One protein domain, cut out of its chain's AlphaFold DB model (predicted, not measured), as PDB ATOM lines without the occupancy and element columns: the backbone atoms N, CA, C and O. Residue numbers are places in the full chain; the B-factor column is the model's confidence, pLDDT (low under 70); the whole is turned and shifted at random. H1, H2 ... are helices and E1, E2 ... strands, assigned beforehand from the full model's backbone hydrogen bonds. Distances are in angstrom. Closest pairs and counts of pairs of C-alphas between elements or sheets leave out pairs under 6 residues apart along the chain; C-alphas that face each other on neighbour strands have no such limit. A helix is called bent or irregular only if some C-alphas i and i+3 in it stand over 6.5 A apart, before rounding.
ATOM      1  N   GLU A  10     -10.895   7.652  42.099       96.69
ATOM      2  CA  GLU A  10      -9.922   7.706  41.005       96.69
ATOM      3  C   GLU A  10      -9.951   6.397  40.214       96.69
ATOM      4  O   GLU A  10     -10.092   6.419  38.989       96.69
ATOM      5  N   ALA A  11      -9.925   5.264  40.916       96.69
ATOM      6  CA  ALA A  11     -10.071   3.924  40.371       96.69
ATOM      7  C   ALA A  11     -11.357   3.798  39.546       96.69
ATOM      8  O   ALA A  11     -11.315   3.324  38.407       96.69
ATOM      9  N   PHE A  12     -12.489   4.281  40.074       96.25
ATOM     10  CA  PHE A  12     -13.755   4.290  39.343       96.25
ATOM     11  C   PHE A  12     -13.682   5.129  38.063       96.25
ATOM     12  O   PHE A  12     -14.014   4.643  36.979       96.25
ATOM     13  N   ARG A  13     -13.211   6.379  38.161       95.81
ATOM     14  CA  ARG A  13     -13.128   7.284  37.005       95.81
ATOM     15  C   ARG A  13     -12.190   6.744  35.931       95.81
ATOM     16  O   ARG A  13     -12.533   6.780  34.753       95.81
ATOM     17  N   SER A  14     -11.037   6.219  36.336       96.31
ATOM     18  CA  SER A  14     -10.051   5.611  35.444       96.31
ATOM     19  C   SER A  14     -10.631   4.400  34.712       96.31
ATOM     20  O   SER A  14     -10.553   4.328  33.485       96.31
ATOM     21  N   ALA A  15     -11.312   3.499  35.431       96.31
ATOM     22  CA  ALA A  15     -11.939   2.320  34.839       96.31
ATOM     23  C   ALA A  15     -13.032   2.683  33.820       96.31
ATOM     24  O   ALA A  15     -13.076   2.097  32.737       96.31
ATOM     25  N   VAL A  16     -13.887   3.666  34.126       95.25
ATOM     26  CA  VAL A  16     -14.928   4.139  33.197       95.25
ATOM     27  C   VAL A  16     -14.309   4.812  31.972       95.25
ATOM     28  O   VAL A  16     -14.674   4.479  30.845       95.25
ATOM     29  N   ASN A  17     -13.336   5.706  32.170       95.81
ATOM     30  CA  ASN A  17     -12.647   6.379  31.068       95.81
ATOM     31  C   ASN A  17     -11.957   5.381  30.133       95.81
ATOM     32  O   ASN A  17     -12.032   5.543  28.920       95.81
ATOM     33  N   ALA A  18     -11.321   4.343  30.679       95.00
ATOM     34  CA  ALA A  18     -10.682   3.302  29.886       95.00
ATOM     35  C   ALA A  18     -11.706   2.431  29.140       95.00
ATOM     36  O   ALA A  18     -11.535   2.158  27.955       95.00
ATOM     37  N   ALA A  19     -12.784   2.014  29.813       93.56
ATOM     38  CA  ALA A  19     -13.789   1.127  29.232       93.56
ATOM     39  C   ALA A  19     -14.619   1.787  28.120       93.56
ATOM     40  O   ALA A  19     -15.005   1.115  27.168       93.56
ATOM     41  N   PHE A  20     -14.891   3.087  28.240       92.75
ATOM     42  CA  PHE A  20     -15.749   3.831  27.315       92.75
ATOM     43  C   PHE A  20     -14.986   4.896  26.518       92.75
ATOM     44  O   PHE A  20     -15.605   5.819  25.993       92.75
ATOM     45  N   ALA A  21     -13.660   4.774  26.397       93.50
ATOM     46  CA  ALA A  21     -12.800   5.756  25.730       93.50
ATOM     47  C   ALA A  21     -13.268   6.104  24.304       93.50
ATOM     48  O   ALA A  21     -13.274   7.273  23.927       93.50
ATOM     49  N   GLU A  22     -13.701   5.100  23.536       91.94
ATOM     50  CA  GLU A  22     -14.154   5.256  22.147       91.94
ATOM     51  C   GLU A  22     -15.448   6.082  22.028       91.94
ATOM     52  O   GLU A  22     -15.608   6.861  21.089       91.94
ATOM     53  N   VAL A  23     -16.345   5.951  23.014       91.62
ATOM     54  CA  VAL A  23     -17.621   6.682  23.077       91.62
ATOM     55  C   VAL A  23     -17.418   8.068  23.681       91.62
ATOM     56  O   VAL A  23     -17.892   9.064  23.139       91.62
ATOM     57  N   LEU A  24     -16.715   8.146  24.813       93.25
ATOM     58  CA  LEU A  24     -16.541   9.387  25.562       93.25
ATOM     59  C   LEU A  24     -15.606  10.354  24.836       93.25
ATOM     60  O   LEU A  24     -15.886  11.545  24.819       93.25
ATOM     61  N   GLN A  25     -14.523   9.867  24.223       91.94
ATOM     62  CA  GLN A  25     -13.539  10.690  23.499       91.94
ATOM     63  C   GLN A  25     -12.997  11.868  24.331       91.94
ATOM     64  O   GLN A  25     -12.729  12.949  23.820       91.94
ATOM     65  N   GLY A  26     -12.854  11.661  25.645       92.56
ATOM     66  CA  GLY A  26     -12.409  12.690  26.589       92.56
ATOM     67  C   GLY A  26     -13.501  13.653  27.069       92.56
ATOM     68  O   GLY A  26     -13.206  14.500  27.910       92.56
ATOM     69  N   ARG A  27     -14.748  13.518  26.595       94.12
ATOM     70  CA  ARG A  27     -15.885  14.330  27.053       94.12
ATOM     71  C   ARG A  27     -16.218  14.059  28.522       94.12
ATOM     72  O   ARG A  27     -16.110  12.912  28.979       94.12
ATOM     73  N   PRO A  28     -16.640  15.092  29.273       93.69
ATOM     74  CA  PRO A  28     -17.013  14.928  30.665       93.69
ATOM     75  C   PRO A  28     -18.290  14.089  30.787       93.69
ATOM     76  O   PRO A  28     -19.226  14.180  29.988       93.69
ATOM     77  N   TRP A  29     -18.321  13.249  31.815       95.19
ATOM     78  CA  TRP A  29     -19.451  12.391  32.136       95.19
ATOM     79  C   TRP A  29     -19.687  12.366  33.640       95.19
ATOM     80  O   TRP A  29     -18.817  12.695  34.451       95.19
ATOM     81  N   GLN A  30     -20.887  11.936  34.001       95.31
ATOM     82  CA  GLN A  30     -21.330  11.812  35.377       95.31
ATOM     83  C   GLN A  30     -22.181  10.554  35.562       95.31
ATOM     84  O   GLN A  30     -22.864  10.125  34.623       95.31
ATOM     85  N   PRO A  31     -22.160   9.942  36.757       96.12
ATOM     86  CA  PRO A  31     -23.102   8.894  37.093       96.12
ATOM     87  C   PRO A  31     -24.518   9.470  37.191       96.12
ATOM     88  O   PRO A  31     -24.720  10.631  37.548       96.12
ATOM     89  N   LEU A  32     -25.506   8.642  36.880       95.75
ATOM     90  CA  LEU A  32     -26.916   8.977  37.025       95.75
ATOM     91  C   LEU A  32     -27.455   8.425  38.340       95.75
ATOM     92  O   LEU A  32     -27.028   7.377  38.813       95.75
ATOM     93  N   VAL A  33     -28.454   9.103  38.897       94.62
ATOM     94  CA  VAL A  33     -29.264   8.548  39.979       94.62
ATOM     95  C   VAL A  33     -30.137   7.448  39.390       94.62
ATOM     96  O   VAL A  33     -30.985   7.731  38.542       94.62
ATOM     97  N   ALA A  34     -29.957   6.212  39.852       92.25
ATOM     98  CA  ALA A  34     -30.757   5.070  39.432       92.25
ATOM     99  C   ALA A  34     -31.624   4.557  40.587       92.25
ATOM    100  O   ALA A  34     -31.142   4.328  41.696       92.25
ATOM    101  N   ARG A  35     -32.924   4.377  40.338       85.12
ATOM    102  CA  ARG A  35     -33.859   3.766  41.296       85.12
ATOM    103  C   ARG A  35     -34.786   2.802  40.589       85.12
ATOM    104  O   ARG A  35     -35.279   3.114  39.514       85.12
ATOM    105  N   ILE A  36     -35.076   1.661  41.204       85.19
ATOM    106  CA  ILE A  36     -36.075   0.743  40.658       85.19
ATOM    107  C   ILE A  36     -37.455   1.390  40.778       85.19
ATOM    108  O   ILE A  36     -37.847   1.836  41.857       85.19
ATOM    109  N   CYS A  37     -38.193   1.427  39.671       81.31
ATOM    110  CA  CYS A  37     -39.580   1.855  39.676       81.31
ATOM    111  C   CYS A  37     -40.433   0.862  40.478       81.31
ATOM    112  O   CYS A  37     -40.388  -0.348  40.246       81.31
ATOM    113  N   ASP A  38     -41.242   1.377  41.398       77.94
ATOM    114  CA  ASP A  38     -42.197   0.622  42.212       77.94
ATOM    115  C   ASP A  38     -43.637   0.699  41.666       77.94
ATOM    116  O   ASP A  38     -44.548   0.045  42.183       77.94
ATOM    117  N   ALA A  39     -43.854   1.454  40.584       80.81
ATOM    118  CA  ALA A  39     -45.158   1.583  39.952       80.81
ATOM    119  C   ALA A  39     -45.637   0.235  39.390       80.81
ATOM    120  O   ALA A  39     -44.901  -0.480  38.709       80.81
ATOM    121  N   LYS A  40     -46.920  -0.086  39.614       76.69
ATOM    122  CA  LYS A  40     -47.526  -1.401  39.314       76.69
ATOM    123  C   LYS A  40     -47.251  -1.934  37.899       76.69
ATOM    124  O   LYS A  40     -47.101  -3.139  37.748       76.69
ATOM    125  N   ASN A  41     -47.178  -1.056  36.895       73.75
ATOM    126  CA  ASN A  41     -46.987  -1.431  35.487       73.75
ATOM    127  C   ASN A  41     -45.535  -1.307  34.991       73.75
ATOM    128  O   ASN A  41     -45.261  -1.683  33.859       73.75
ATOM    129  N   LEU A  42     -44.624  -0.756  35.797       71.31
ATOM    130  CA  LEU A  42     -43.225  -0.490  35.421       71.31
ATOM    131  C   LEU A  42     -42.240  -1.126  36.410       71.31
ATOM    132  O   LEU A  42     -41.056  -0.785  36.430       71.31
ATOM    133  N   ARG A  43     -42.735  -2.035  37.257       76.50
ATOM    134  CA  ARG A  43     -41.961  -2.632  38.338       76.50
ATOM    135  C   ARG A  43     -40.714  -3.312  37.785       76.50
ATOM    136  O   ARG A  43     -40.809  -4.154  36.898       76.50
ATOM    137  N   GLY A  44     -39.565  -2.967  38.355       77.00
ATOM    138  CA  GLY A  44     -38.277  -3.556  37.985       77.00
ATOM    139  C   GLY A  44     -37.481  -2.759  36.954       77.00
ATOM    140  O   GLY A  44     -36.306  -3.053  36.772       77.00
ATOM    141  N   LEU A  45     -38.061  -1.732  36.318       82.44
ATOM    142  CA  LEU A  45     -37.302  -0.873  35.408       82.44
ATOM    143  C   LEU A  45     -36.518   0.202  36.179       82.44
ATOM    144  O   LEU A  45     -37.066   0.810  37.106       82.44
ATOM    145  N   PRO A  46     -35.260   0.475  35.796       84.44
ATOM    146  CA  PRO A  46     -34.484   1.565  36.367       84.44
ATOM    147  C   PRO A  46     -35.047   2.914  35.899       84.44
ATOM    148  O   PRO A  46     -35.163   3.192  34.708       84.44
ATOM    149  N   MET A  47     -35.382   3.773  36.854       89.81
ATOM    150  CA  MET A  47     -35.661   5.187  36.636       89.81
ATOM    151  C   MET A  47     -34.364   5.965  36.795       89.81
ATOM    152  O   MET A  47     -33.776   5.975  37.880       89.81
ATOM    153  N   LEU A  48     -33.946   6.620  35.716       92.69
ATOM    154  CA  LEU A  48     -32.716   7.395  35.668       92.69
ATOM    155  C   LEU A  48     -33.018   8.879  35.857       92.69
ATOM    156  O   LEU A  48     -33.967   9.412  35.281       92.69
ATOM    157  N   ARG A  49     -32.207   9.555  36.666       92.31
ATOM    158  CA  ARG A  49     -32.243  11.009  36.840       92.31
ATOM    159  C   ARG A  49     -30.833  11.571  36.823       92.31
ATOM    160  O   ARG A  49     -29.880  10.882  37.184       92.31
ATOM    161  N   GLN A  50     -30.714  12.834  36.426       92.62
ATOM    162  CA  GLN A  50     -29.455  13.554  36.566       92.62
ATOM    163  C   GLN A  50     -29.055  13.636  38.039       92.62
ATOM    164  O   GLN A  50     -29.907  13.690  38.935       92.62
ATOM    165  N   LEU A  51     -27.748  13.614  38.273       93.25
ATOM    166  CA  LEU A  51     -27.198  13.833  39.594       93.25
ATOM    167  C   LEU A  51     -27.451  15.301  39.989       93.25
ATOM    168  O   LEU A  51     -27.143  16.185  39.195       93.25
ATOM    169  N   PRO A  52     -28.033  15.581  41.169       91.44
ATOM    170  CA  PRO A  52     -28.263  16.952  41.611       91.44
ATOM    171  C   PRO A  52     -26.975  17.781  41.658       91.44
ATOM    172  O   PRO A  52     -25.941  17.267  42.083       91.44
ATOM    173  N   ASP A  53     -27.065  19.072  41.331       91.69
ATOM    174  CA  ASP A  53     -25.912  19.983  41.214       91.69
ATOM    175  C   ASP A  53     -24.978  19.964  42.433       91.69
ATOM    176  O   ASP A  53     -23.756  19.949  42.301       91.69
ATOM    177  N   TYR A  54     -25.548  19.889  43.639       91.44
ATOM    178  CA  TYR A  54     -24.787  19.864  44.890       91.44
ATOM    179  C   TYR A  54     -23.970  18.576  45.100       91.44
ATOM    180  O   TYR A  54     -23.130  18.527  45.994       91.44
ATOM    181  N   LEU A  55     -24.222  17.531  44.308       92.38
ATOM    182  CA  LEU A  55     -23.483  16.270  44.332       92.38
ATOM    183  C   LEU A  55     -22.459  16.156  43.195       92.38
ATOM    184  O   LEU A  55     -21.623  15.258  43.256       92.38
ATOM    185  N   LEU A  56     -22.466  17.058  42.207       88.38
ATOM    186  CA  LEU A  56     -21.575  16.995  41.037       88.38
ATOM    187  C   LEU A  56     -20.088  17.119  41.391       88.38
ATOM    188  O   LEU A  56     -19.240  16.538  40.719       88.38
ATOM    189  N   SER A  57     -19.762  17.853  42.455       86.44
ATOM    190  CA  SER A  57     -18.386  18.018  42.941       86.44
ATOM    191  C   SER A  57     -17.957  16.932  43.936       86.44
ATOM    192  O   SER A  57     -16.928  17.083  44.592       86.44
ATOM    193  N   SER A  58     -18.761  15.881  44.119       90.75
ATOM    194  CA  SER A  58     -18.464  14.809  45.074       90.75
ATOM    195  C   SER A  58     -17.440  13.823  44.515       90.75
ATOM    196  O   SER A  58     -17.308  13.648  43.304       90.75
ATOM    197  N   ASN A  59     -16.758  13.118  45.415       93.69
ATOM    198  CA  ASN A  59     -15.957  11.957  45.046       93.69
ATOM    199  C   ASN A  59     -16.895  10.790  44.720       93.69
ATOM    200  O   ASN A  59     -17.751  10.429  45.525       93.69
ATOM    201  N   TYR A  60     -16.728  10.185  43.548       94.94
ATOM    202  CA  TYR A  60     -17.523   9.044  43.093       94.94
ATOM    203  C   TYR A  60     -16.932   7.727  43.606       94.94
ATOM    204  O   TYR A  60     -16.638   6.824  42.828       94.94
ATOM    205  N   ASP A  61     -16.710   7.647  44.918       95.94
ATOM    206  CA  ASP A  61     -16.275   6.416  45.576       95.94
ATOM    207  C   ASP A  61     -17.422   5.393  45.681       95.94
ATOM    208  O   ASP A  61     -18.595   5.689  45.427       95.94
ATOM    209  N   ALA A  62     -17.090   4.156  46.045       95.00
ATOM    210  CA  ALA A  62     -18.067   3.072  46.117       95.00
ATOM    211  C   ALA A  62     -19.222   3.363  47.096       95.00
ATOM    212  O   ALA A  62     -20.349   2.916  46.870       95.00
ATOM    213  N   GLU A  63     -18.966   4.113  48.172       95.44
ATOM    214  CA  GLU A  63     -19.965   4.470  49.184       95.44
ATOM    215  C   GLU A  63     -20.983   5.456  48.604       95.44
ATOM    216  O   GLU A  63     -22.194   5.219  48.668       95.44
ATOM    217  N   PHE A  64     -20.480   6.505  47.955       96.06
ATOM    218  CA  PHE A  64     -21.265   7.501  47.249       96.06
ATOM    219  C   PHE A  64     -22.117   6.865  46.149       96.06
ATOM    220  O   PHE A  64     -23.334   7.068  46.105       96.06
ATOM    221  N   LEU A  65     -21.497   6.054  45.284       95.75
ATOM    222  CA  LEU A  65     -22.184   5.408  44.168       95.75
ATOM    223  C   LEU A  65     -23.305   4.498  44.667       95.75
ATOM    224  O   LEU A  65     -24.427   4.589  44.171       95.75
ATOM    225  N   ARG A  66     -23.037   3.683  45.693       94.88
ATOM    226  CA  ARG A  66     -24.038   2.807  46.314       94.88
ATOM    227  C   ARG A  66     -25.222   3.589  46.879       94.88
ATOM    228  O   ARG A  66     -26.358   3.135  46.781       94.88
ATOM    229  N   ARG A  67     -24.969   4.747  47.495       93.56
ATOM    230  CA  ARG A  67     -26.009   5.550  48.152       93.56
ATOM    231  C   ARG A  67     -26.858   6.350  47.163       93.56
ATOM    232  O   ARG A  67     -28.048   6.547  47.415       93.56
ATOM    233  N   HIS A  68     -26.258   6.844  46.084       93.44
ATOM    234  CA  HIS A  68     -26.887   7.861  45.238       93.44
ATOM    235  C   HIS A  68     -27.147   7.423  43.799       93.44
ATOM    236  O   HIS A  68     -28.132   7.875  43.215       93.44
ATOM    237  N   CYS A  69     -26.305   6.562  43.231       95.06
ATOM    238  CA  CYS A  69     -26.246   6.353  41.781       95.06
ATOM    239  C   CYS A  69     -26.531   4.915  41.335       95.06
ATOM    240  O   CYS A  69     -26.834   4.679  40.168       95.06
ATOM    241  N   ALA A  70     -26.430   3.950  42.241       93.56
ATOM    242  CA  ALA A  70     -26.553   2.539  41.919       93.56
ATOM    243  C   ALA A  70     -27.932   1.973  42.260       93.56
ATOM    244  O   ALA A  70     -28.535   2.301  43.283       93.56
ATOM    245  N   VAL A  71     -28.367   1.016  41.445       91.75
ATOM    246  CA  VAL A  71     -29.356   0.031  41.877       91.75
ATOM    247  C   VAL A  71     -28.630  -0.981  42.750       91.75
ATOM    248  O   VAL A  71     -27.622  -1.546  42.326       91.75
ATOM    249  N   VAL A  72     -29.125  -1.204  43.963       92.31
ATOM    250  CA  VAL A  72     -28.521  -2.132  44.924       92.31
ATOM    251  C   VAL A  72     -29.474  -3.270  45.256       92.31
ATOM    252  O   VAL A  72     -30.692  -3.084  45.244       92.31
ATOM    253  N   ASP A  73     -28.922  -4.442  45.546       90.12
ATOM    254  CA  ASP A  73     -29.696  -5.563  46.074       90.12
ATOM    255  C   ASP A  73     -30.001  -5.402  47.575       90.12
ATOM    256  O   ASP A  73     -29.612  -4.426  48.222       90.12
ATOM    257  N   GLU A  74     -30.689  -6.391  48.149       88.94
ATOM    258  CA  GLU A  74     -31.045  -6.426  49.574       88.94
ATOM    259  C   GLU A  74     -29.820  -6.450  50.506       88.94
ATOM    260  O   GLU A  74     -29.917  -6.041  51.662       88.94
ATOM    261  N   SER A  75     -28.658  -6.892  50.011       91.25
ATOM    262  CA  SER A  75     -27.392  -6.894  50.753       91.25
ATOM    263  C   SER A  75     -26.620  -5.572  50.634       91.25
ATOM    264  O   SER A  75     -25.609  -5.376  51.310       91.25
ATOM    265  N   GLY A  76     -27.092  -4.648  49.791       88.50
ATOM    266  CA  GLY A  76     -26.417  -3.394  49.482       88.50
ATOM    267  C   GLY A  76     -25.307  -3.535  48.438       88.50
ATOM    268  O   GLY A  76     -24.472  -2.637  48.316       88.50
ATOM    269  N   LYS A  77     -25.259  -4.634  47.682       91.38
ATOM    270  CA  LYS A  77     -24.330  -4.793  46.560       91.38
ATOM    271  C   LYS A  77     -24.860  -4.038  45.344       91.38
ATOM    272  O   LYS A  77     -26.041  -4.129  45.026       91.38
ATOM    273  N   ILE A  78     -23.976  -3.327  44.644       91.56
ATOM    274  CA  ILE A  78     -24.303  -2.657  43.378       91.56
ATOM    275  C   ILE A  78     -24.648  -3.716  42.320       91.56
ATOM    276  O   ILE A  78     -23.833  -4.596  42.030       91.56
ATOM    277  N   LEU A  79     -25.855  -3.620  41.765       90.44
ATOM    278  CA  LEU A  79     -26.345  -4.419  40.643       90.44
ATOM    279  C   LEU A  79     -26.090  -3.698  39.322       90.44
ATOM    280  O   LEU A  79     -25.406  -4.233  38.456       90.44
ATOM    281  N   ASP A  80     -26.583  -2.464  39.217       91.00
ATOM    282  CA  ASP A  80     -26.514  -1.663  37.999       91.00
ATOM    283  C   ASP A  80     -26.072  -0.235  38.306       91.00
ATOM    284  O   ASP A  80     -26.426   0.349  39.337       91.00
ATOM    285  N   LEU A  81     -25.317   0.339  37.373       93.62
ATOM    286  CA  LEU A  81     -24.853   1.716  37.410       93.62
ATOM    287  C   LEU A  81     -24.934   2.304  36.004       93.62
ATOM    288  O   LEU A  81     -24.593   1.647  35.022       93.62
ATOM    289  N   TYR A  82     -25.376   3.553  35.925       94.31
ATOM    290  CA  TYR A  82     -25.585   4.255  34.666       94.31
ATOM    291  C   TYR A  82     -24.773   5.542  34.664       94.31
ATOM    292  O   TYR A  82     -24.645   6.204  35.694       94.31
ATOM    293  N   ILE A  83     -24.240   5.897  33.500       94.75
ATOM    294  CA  ILE A  83     -23.508   7.143  33.278       94.75
ATOM    295  C   ILE A  83     -24.121   7.883  32.093       94.75
ATOM    296  O   ILE A  83     -24.718   7.268  31.210       94.75
ATOM    297  N   ALA A  84     -23.948   9.197  32.069       93.06
ATOM    298  CA  ALA A  84     -24.255  10.030  30.917       93.06
ATOM    299  C   ALA A  84     -23.160  11.074  30.723       93.06
ATOM    300  O   ALA A  84     -22.524  11.501  31.690       93.06
ATOM    301  N   MET A  85     -22.970  11.511  29.480       92.88
ATOM    302  CA  MET A  85     -22.198  12.721  29.205       92.88
ATOM    303  C   MET A  85     -22.909  13.920  29.841       92.88
ATOM    304  O   MET A  85     -24.140  13.993  29.831       92.88
ATOM    305  N   SER A  86     -22.146  14.805  30.482       88.25
ATOM    306  CA  SER A  86     -22.710  15.901  31.282       88.25
ATOM    307  C   SER A  86     -23.037  17.134  30.445       88.25
ATOM    308  O   SER A  86     -24.013  17.825  30.730       88.25
ATOM    309  N   GLU A  87     -22.228  17.403  29.425       86.38
ATOM    310  CA  GLU A  87     -22.303  18.629  28.619       86.38
ATOM    311  C   GLU A  87     -22.692  18.354  27.162       86.38
ATOM    312  O   GLU A  87     -23.268  19.222  26.511       86.38
ATOM    313  N   ASP A  88     -22.459  17.129  26.689       84.75
ATOM    314  CA  ASP A  88     -22.590  16.752  25.286       84.75
ATOM    315  C   ASP A  88     -23.601  15.623  25.069       84.75
ATOM    316  O   ASP A  88     -23.892  14.813  25.952       84.75
ATOM    317  N   THR A  89     -24.085  15.524  23.834       86.12
ATOM    318  CA  THR A  89     -24.837  14.373  23.321       86.12
ATOM    319  C   THR A  89     -24.022  13.649  22.257       86.12
ATOM    320  O   THR A  89     -23.216  14.271  21.570       86.12
TER     321      THR A  89
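What this domain is: This is residues 10 to 89 of the 193 residues of an uncharacterized protein of Lachnellula cervina (UniProt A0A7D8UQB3). Three small two-stranded ladders, E1 with E6, E2 with E3 and E4 with E5, make an irregular middle, where E1 runs on into E2 and E5 into E6. H3 packs beside E4 and E5, H1 and H2 lie at one end of the longest axis, and the loop of the hairpin E2 and E3 lies at the other. The printed part has 80 residues, ordered H1 H2 E1 E2 E3 H3 E4 E5 E6, with three antiparallel sheets and a mixed class. It is compact, with a radius of gyration of the C-alphas of 13.3 A and spans of 40 by 27 by 26 A.

How they stand to each other: H1, residues 10 to 19, is close to but not clearly touching H2, residues 21 to 24; their closest C-alphas, Asn 17 and Leu 24, are 7.4 A apart. E1, residues 29 to 31, is antiparallel to E6, residues 83 to 85, with N 30 and O 84 at 2.9 A. E2, residues 33 to 36, forms a hairpin with E3, residues 46 to 49, with N 47 and O 35 at 2.7 A. E4, residues 70 to 72, forms a hairpin with E5, residues 78 to 81, with N 79 and O 71 at 2.8 A. The closest C-alphas of E2 and E4, Ala 34 and Ala 70, are 5.5 A apart. H3, residues 62 to 68, has its Arg 66 C-alpha 6.2 A from that of Ile 78 in E5. In H1 and H3 every O i to N i+4 pair is within hydrogen-bond range; H2 is too short for one.

Where its parts are: H1 begins at C-alpha 10 (-9.922, 7.706, 41.005) and is 14.0 A long. E2 measures 10.4 A and H3 10.1 A. E6 ends at C-alpha 85 (-22.198, 12.721, 29.205).

The domain as a whole: The farthest C-alphas, Gly 26 and Lys 40, are 39.9 A apart. The printed part has no cut; the link E3 to H3 is long, and no printed residue is under 70.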